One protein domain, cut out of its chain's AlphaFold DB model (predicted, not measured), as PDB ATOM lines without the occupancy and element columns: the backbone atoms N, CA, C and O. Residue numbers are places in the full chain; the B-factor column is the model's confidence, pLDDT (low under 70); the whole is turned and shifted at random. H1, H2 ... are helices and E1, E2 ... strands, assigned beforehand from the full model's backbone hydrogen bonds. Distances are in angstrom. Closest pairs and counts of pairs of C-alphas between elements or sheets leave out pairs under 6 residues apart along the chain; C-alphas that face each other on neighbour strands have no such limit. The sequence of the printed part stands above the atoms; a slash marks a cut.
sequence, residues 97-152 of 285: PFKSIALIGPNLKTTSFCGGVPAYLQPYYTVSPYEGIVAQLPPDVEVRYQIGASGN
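Overview. This is residues 97 to 152 of the 285 residues of the protein "Beta-glucosidase" of Gibberella nygamai (UniProt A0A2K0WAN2). This domain has little regular structure: two parallel strands side by side, E1 and E2, a short helix H1 near them, and a long loop whose residues 115 to 120 stick out free. The printed part has 56 residues, with 16 in the named elements E1, H1, E2, in that order; the class is mixed. It is loose, with a radius of gyration of the C-alphas of 14.0 A, and flat, spanning 44 by 26 by 12 A.

Along the chain. E1, residues 100 to 104, begins at C-alpha 100 (128.437, 240.372, 256.929) and is 13.2 A long. H1 is residues 129 to 134. E2, residues 142 to 146, is 13.5 A long and ends at C-alpha 146 (125.834, 241.825, 270.541).

Arrangement. E1 and E2 are parallel neighbours at 15 degrees; N 103 and O 144 are within hydrogen-bond range at 2.8 A. E1, H1 and E2 form a strand-helix-strand unit, two parallel neighbour strands with a helix between them in the chain, and its crossover is right-handed. The closest C-alphas of E1 and H1, Leu 103 and Tyr 130, are 7.6 A apart; those of H1 and E2, Val 134 and Val 143, 7.7 A. In H1 every O i to N i+4 pair is within hydrogen-bond range.

Size, cuts and confidence. The C-alphas farthest apart, Pro 97 and Pro 118, are 44.2 A apart. The printed part has no cut. The link E1 to H1, 24 residues, is long. Residues 117 to 118 have pLDDT under 70.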
ATOM      1  N   PRO A  97     128.512 233.238 248.993       90.31
ATOM      2  CA  PRO A  97     129.146 234.274 249.815       90.31
ATOM      3  C   PRO A  97     128.133 235.168 250.550       90.31
ATOM      4  O   PRO A  97     127.006 235.351 250.102       90.31
ATOM      5  N   PHE A  98     128.563 235.772 251.656       92.50
ATOM      6  CA  PHE A  98     127.868 236.867 252.338       92.50
ATOM      7  C   PHE A  98     128.898 237.900 252.798       92.50
ATOM      8  O   PHE A  98     130.042 237.543 253.054       92.50
ATOM      9  N   LYS A  99     128.501 239.175 252.873       95.50
ATOM     10  CA  LYS A  99     129.406 240.283 253.233       95.50
ATOM     11  C   LYS A  99     129.504 240.532 254.734       95.50
ATOM     12  O   LYS A  99     130.468 241.132 255.188       95.50
ATOM     13  N   SER A 100     128.495 240.121 255.494       96.19
ATOM     14  CA  SER A 100     128.437 240.372 256.929       96.19
ATOM     15  C   SER A 100     127.646 239.299 257.668       96.19
ATOM     16  O   SER A 100     126.819 238.597 257.080       96.19
ATOM     17  N   ILE A 101     127.912 239.173 258.966       96.00
ATOM     18  CA  ILE A 101     127.200 238.294 259.890       96.00
ATOM     19  C   ILE A 101     127.000 238.998 261.235       96.00
ATOM     20  O   ILE A 101     127.910 239.632 261.771       96.00
ATOM     21  N   ALA A 102     125.794 238.875 261.786       96.88
ATOM     22  CA  ALA A 102     125.478 239.315 263.138       96.88
ATOM     23  C   ALA A 102     125.427 238.098 264.068       96.88
ATOM     24  O   ALA A 102     124.627 237.187 263.866       96.88
ATOM     25  N   LEU A 103     126.283 238.093 265.084       97.12
ATOM     26  CA  LEU A 103     126.331 237.086 266.135       97.12
ATOM     27  C   LEU A 103     125.650 237.664 267.376       97.12
ATOM     28  O   LEU A 103     126.134 238.637 267.955       97.12
ATOM     29  N   ILE A 104     124.511 237.094 267.765       96.75
ATOM     30  CA  ILE A 104     123.708 237.591 268.886       96.75
ATOM     31  C   ILE A 104     123.521 236.482 269.916       96.75
ATOM     32  O   ILE A 104     123.060 235.395 269.571       96.75
ATOM     33  N   GLY A 105     123.868 236.757 271.173       94.00
ATOM     34  CA  GLY A 105     123.581 235.855 272.285       94.00
ATOM     35  C   GLY A 105     124.634 235.844 273.402       94.00
ATOM     36  O   GLY A 105     125.826 236.055 273.144       94.00
ATOM     37  N   PRO A 106     124.215 235.527 274.643       90.44
ATOM     38  CA  PRO A 106     125.081 235.552 275.822       90.44
ATOM     39  C   PRO A 106     126.157 234.462 275.819       90.44
ATOM     40  O   PRO A 106     127.247 234.674 276.336       90.44
ATOM     41  N   ASN A 107     125.901 233.324 275.169       91.50
ATOM     42  CA  ASN A 107     126.814 232.174 275.179       91.50
ATOM     43  C   ASN A 107     127.843 232.192 274.042       91.50
ATOM     44  O   ASN A 107     128.600 231.242 273.884       91.50
ATOM     45  N   LEU A 108     127.882 233.246 273.220       93.56
ATOM     46  CA  LEU A 108     128.832 233.320 272.107       93.56
ATOM     47  C   LEU A 108     130.273 233.492 272.586       93.56
ATOM     48  O   LEU A 108     131.167 232.901 271.995       93.56
ATOM     49  N   LYS A 109     130.490 234.281 273.641       90.94
ATOM     50  CA  LYS A 109     131.820 234.526 274.224       90.94
ATOM     51  C   LYS A 109     132.094 233.710 275.491       90.94
ATOM     52  O   LYS A 109     133.204 233.749 276.001       90.94
ATOM     53  N   THR A 110     131.110 232.950 275.970       83.56
ATOM     54  CA  THR A 110     131.227 232.101 277.162       83.56
ATOM     55  C   THR A 110     131.448 230.650 276.750       83.56
ATOM     56  O   THR A 110     130.727 230.124 275.903       83.56
ATOM     57  N   THR A 111     132.420 229.974 277.359       84.31
ATOM     58  CA  THR A 111     132.739 228.573 277.058       84.31
ATOM     59  C   THR A 111     132.073 227.625 278.052       84.31
ATOM     60  O   THR A 111     132.592 227.325 279.122       84.31
ATOM     61  N   SER A 112     130.909 227.093 277.684       83.94
ATOM     62  CA  SER A 112     130.258 226.006 278.428       83.94
ATOM     63  C   SER A 112     130.805 224.652 277.969       83.94
ATOM     64  O   SER A 112     130.195 223.974 277.145       83.94
ATOM     65  N   PHE A 113     131.989 224.278 278.458       83.19
ATOM     66  CA  PHE A 113     132.691 223.056 278.033       83.19
ATOM     67  C   PHE A 113     132.340 221.811 278.864       83.19
ATOM     68  O   PHE A 113     132.548 220.689 278.407       83.19
ATOM     69  N   CYS A 114     131.813 221.986 280.076       81.81
ATOM     70  CA  CYS A 114     131.329 220.894 280.917       81.81
ATOM     71  C   CYS A 114     130.190 221.364 281.833       81.81
ATOM     72  O   CYS A 114     129.893 222.557 281.924       81.81
ATOM     73  N   GLY A 115     129.525 220.407 282.484       80.31
ATOM     74  CA  GLY A 115     128.582 220.696 283.563       80.31
ATOM     75  C   GLY A 115     129.287 221.115 284.858       80.31
ATOM     76  O   GLY A 115     130.501 221.288 284.908       80.31
ATOM     77  N   GLY A 116     128.517 221.252 285.935       73.38
ATOM     78  CA  GLY A 116     129.071 221.566 287.252       73.38
ATOM     79  C   GLY A 116     129.902 220.431 287.875       73.38
ATOM     80  O   GLY A 116     130.008 219.315 287.363       73.38
ATOM     81  N   VAL A 117     130.464 220.715 289.047       67.25
ATOM     82  CA  VAL A 117     131.132 219.735 289.923       67.25
ATOM     83  C   VAL A 117     130.148 218.581 290.250       67.25
ATOM     84  O   VAL A 117     128.965 218.855 290.460       67.25
ATOM     85  N   PRO A 118     130.561 217.294 290.282       68.31
ATOM     86  CA  PRO A 118     131.931 216.768 290.305       68.31
ATOM     87  C   PRO A 118     132.592 216.557 288.938       68.31
ATOM     88  O   PRO A 118     133.724 216.090 288.905       68.31
ATOM     89  N   ALA A 119     131.920 216.861 287.825       78.44
ATOM     90  CA  ALA A 119     132.463 216.611 286.486       78.44
ATOM     91  C   ALA A 119     133.412 217.716 285.986       78.44
ATOM     92  O   ALA A 119     134.034 217.557 284.939       78.44
ATOM     93  N   TYR A 120     133.506 218.829 286.716       79.00
ATOM     94  CA  TYR A 120     134.360 219.953 286.353       79.00
ATOM     95  C   TYR A 120     135.845 219.585 286.425       79.00
ATOM     96  O   TYR A 120     136.319 219.045 287.424       79.00
ATOM     97  N   LEU A 121     136.578 219.948 285.375       80.12
ATOM     98  CA  LEU A 121     138.032 219.876 285.280       80.12
ATOM     99  C   LEU A 121     138.528 221.163 284.625       80.12
ATOM    100  O   LEU A 121     137.863 221.684 283.731       80.12
ATOM    101  N   GLN A 122     139.695 221.658 285.034       82.25
ATOM    102  CA  GLN A 122     140.318 222.800 284.370       82.25
ATOM    103  C   GLN A 122     140.833 222.363 282.984       82.25
ATOM    104  O   GLN A 122     141.693 221.481 282.912       82.25
ATOM    105  N   PRO A 123     140.318 222.927 281.877       88.81
ATOM    106  CA  PRO A 123     140.770 222.568 280.539       88.81
ATOM    107  C   PRO A 123     142.115 223.238 280.222       88.81
ATOM    108  O   PRO A 123     142.397 224.327 280.719       88.81
ATOM    109  N   TYR A 124     142.920 222.636 279.339       91.50
ATOM    110  CA  TYR A 124     144.153 223.274 278.839       91.50
ATOM    111  C   TYR A 124     143.860 224.573 278.081       91.50
ATOM    112  O   TYR A 124     144.586 225.553 278.197       91.50
ATOM    113  N   TYR A 125     142.777 224.574 277.305       90.81
ATOM    114  CA  TYR A 125     142.237 225.741 276.622       90.81
ATOM    115  C   TYR A 125     140.755 225.505 276.318       90.81
ATOM    116  O   TYR A 125     140.259 224.376 276.359       90.81
ATOM    117  N   THR A 126     140.047 226.570 275.963       92.75
ATOM    118  CA  THR A 126     138.680 226.488 275.442       92.75
ATOM    119  C   THR A 126     138.570 227.302 274.157       92.75
ATOM    120  O   THR A 126     139.429 228.132 273.877       92.75
ATOM    121  N   VAL A 127     137.549 227.019 273.346       94.69
ATOM    122  CA  VAL A 127     137.206 227.811 272.157       94.69
ATOM    123  C   VAL A 127     135.739 228.185 272.278       94.69
ATOM    124  O   VAL A 127     134.874 227.306 272.317       94.69
ATOM    125  N   SER A 128     135.459 229.477 272.370       95.44
ATOM    126  CA  SER A 128     134.094 229.997 272.407       95.44
ATOM    127  C   SER A 128     133.399 229.816 271.052       95.44
ATOM    128  O   SER A 128     134.062 229.780 270.009       95.44
ATOM    129  N   PRO A 129     132.057 229.732 271.014       95.81
ATOM    130  CA  PRO A 129     131.329 229.719 269.747       95.81
ATOM    131  C   PRO A 129     131.673 230.912 268.843       95.81
ATOM    132  O   PRO A 129     131.779 230.746 267.631       95.81
ATOM    133  N   TYR A 130     131.905 232.096 269.419       96.81
ATOM    134  CA  TYR A 130     132.358 233.286 268.700       96.81
ATOM    135  C   TYR A 130     133.698 233.044 268.000       96.81
ATOM    136  O   TYR A 130     133.784 233.208 266.785       96.81
ATOM    137  N   GLU A 131     134.722 232.603 268.736       96.75
ATOM    138  CA  GLU A 131     136.050 232.316 268.172       96.75
ATOM    139  C   GLU A 131     135.981 231.217 267.111       96.75
ATOM    140  O   GLU A 131     136.561 231.353 266.034       96.75
ATOM    141  N   GLY A 132     135.222 230.152 267.384       95.69
ATOM    142  CA  GLY A 132     135.024 229.042 266.458       95.69
ATOM    143  C   GLY A 132     134.372 229.473 265.143       95.69
ATOM    144  O   GLY A 132     134.805 229.030 264.079       95.69
ATOM    145  N   ILE A 133     133.367 230.354 265.198       95.44
ATOM    146  CA  ILE A 133     132.713 230.911 264.006       95.44
ATOM    147  C   ILE A 133     133.674 231.837 263.259       95.44
ATOM    148  O   ILE A 133     133.895 231.633 262.067       95.44
ATOM    149  N   VAL A 134     134.268 232.819 263.946       95.50
ATOM    150  CA  VAL A 134     135.166 233.818 263.340       95.50
ATOM    151  C   VAL A 134     136.343 233.149 262.633       95.50
ATOM    152  O   VAL A 134     136.645 233.501 261.497       95.50
ATOM    153  N   ALA A 135     136.938 232.113 263.231       95.56
ATOM    154  CA  ALA A 135     138.046 231.365 262.635       95.56
ATOM    155  C   ALA A 135     137.687 230.617 261.331       95.56
ATOM    156  O   ALA A 135     138.581 230.138 260.636       95.56
ATOM    157  N   GLN A 136     136.400 230.458 261.006       93.88
ATOM    158  CA  GLN A 136     135.926 229.812 259.774       93.88
ATOM    159  C   GLN A 136     135.439 230.815 258.717       93.88
ATOM    160  O   GLN A 136     135.100 230.411 257.594       93.88
ATOM    161  N   LEU A 137     135.346 232.102 259.059       93.50
ATOM    162  CA  LEU A 137     134.893 233.145 258.147       93.50
ATOM    163  C   LEU A 137     136.061 233.674 257.298       93.50
ATOM    164  O   LEU A 137     137.178 233.794 257.795       93.50
ATOM    165  N   PRO A 138     135.821 233.994 256.014       91.75
ATOM    166  CA  PRO A 138     136.775 234.747 255.209       91.75
ATOM    167  C   PRO A 138     137.099 236.123 255.835       91.75
ATOM    168  O   PRO A 138     136.213 236.714 256.457       91.75
ATOM    169  N   PRO A 139     138.319 236.665 255.649       90.00
ATOM    170  CA  PRO A 139     138.731 237.937 256.259       90.00
ATOM    171  C   PRO A 139     137.910 239.167 255.842       90.00
ATOM    172  O   PRO A 139     137.941 240.181 256.531       90.00
ATOM    173  N   ASP A 140     137.209 239.105 254.709       93.62
ATOM    174  CA  ASP A 140     136.396 240.189 254.147       93.62
ATOM    175  C   ASP A 140     134.949 240.217 254.673       93.62
ATOM    176  O   ASP A 140     134.186 241.121 254.330       93.62
ATOM    177  N   VAL A 141     134.563 239.252 255.514       96.56
ATOM    178  CA  VAL A 141     133.244 239.231 256.152       96.56
ATOM    179  C   VAL A 141     133.232 240.141 257.377       96.56
ATOM    180  O   VAL A 141     133.942 239.910 258.354       96.56
ATOM    181  N   GLU A 142     132.347 241.134 257.378       97.12
ATOM    182  CA  GLU A 142     132.112 241.983 258.543       97.12
ATOM    183  C   GLU A 142     131.386 241.200 259.652       97.12
ATOM    184  O   GLU A 142     130.242 240.767 259.485       97.12
ATOM    185  N   VAL A 143     132.028 241.046 260.813       97.19
ATOM    186  CA  VAL A 143     131.441 240.386 261.987       97.19
ATOM    187  C   VAL A 143     130.957 241.433 262.981       97.19
ATOM    188  O   VAL A 143     131.741 242.231 263.490       97.19
ATOM    189  N   ARG A 144     129.663 241.404 263.307       97.50
ATOM    190  CA  ARG A 144     129.073 242.211 264.384       97.50
ATOM    191  C   ARG A 144     128.639 241.304 265.521       97.50
ATOM    192  O   ARG A 144     128.044 240.259 265.275       97.50
ATOM    193  N   TYR A 145     128.892 241.718 266.756       96.81
ATOM    194  CA  TYR A 145     128.489 240.980 267.949       96.81
ATOM    195  C   TYR A 145     127.648 241.849 268.876       96.81
ATOM    196  O   TYR A 145     127.984 243.008 269.110       96.81
ATOM    197  N   GLN A 146     126.585 241.264 269.424       95.31
ATOM    198  CA  GLN A 146     125.834 241.825 270.541       95.31
ATOM    199  C   GLN A 146     125.433 240.714 271.512       95.31
ATOM    200  O   GLN A 146     125.053 239.621 271.098       95.31
ATOM    201  N   ILE A 147     125.470 240.994 272.817       92.31
ATOM    202  CA  ILE A 147     125.035 240.017 273.826       92.31
ATOM    203  C   ILE A 147     123.533 239.711 273.702       92.31
ATOM    204  O   ILE A 147     123.105 238.574 273.886       92.31
ATOM    205  N   GLY A 148     122.733 240.715 273.328       93.81
ATOM    206  CA  GLY A 148     121.277 240.624 273.306       93.81
ATOM    207  C   GLY A 148     120.716 240.669 274.726       93.81
ATOM    208  O   GLY A 148     120.508 241.747 275.268       93.81
ATOM    209  N   ALA A 149     120.495 239.500 275.326       88.94
ATOM    210  CA  ALA A 149     119.973 239.359 276.683       88.94
ATOM    211  C   ALA A 149     120.913 238.507 277.539       88.94
ATOM    212  O   ALA A 149     121.529 237.567 277.036       88.94
ATOM    213  N   SER A 150     121.001 238.813 278.836       84.62
ATOM    214  CA  SER A 150     121.724 237.961 279.785       84.62
ATOM    215  C   SER A 150     121.035 236.601 279.907       84.62
ATOM    216  O   SER A 150     119.815 236.529 280.042       84.62
ATOM    217  N   GLY A 151     121.825 235.527 279.861       82.56
ATOM    218  CA  GLY A 151     121.376 234.156 280.125       82.56
ATOM    219  C   GLY A 151     121.779 233.642 281.509       82.56
ATOM    220  O   GLY A 151     121.600 232.459 281.789       82.56
ATOM    221  N   ASN A 152     122.366 234.494 282.353       81.94
ATOM    222  CA  ASN A 152     122.922 234.065 283.632       81.94
ATOM    223  C   ASN A 152     121.808 233.873 284.671       81.94
ATOM    224  O   ASN A 152     120.977 234.758 284.866       81.94
TER     225      ASN A 152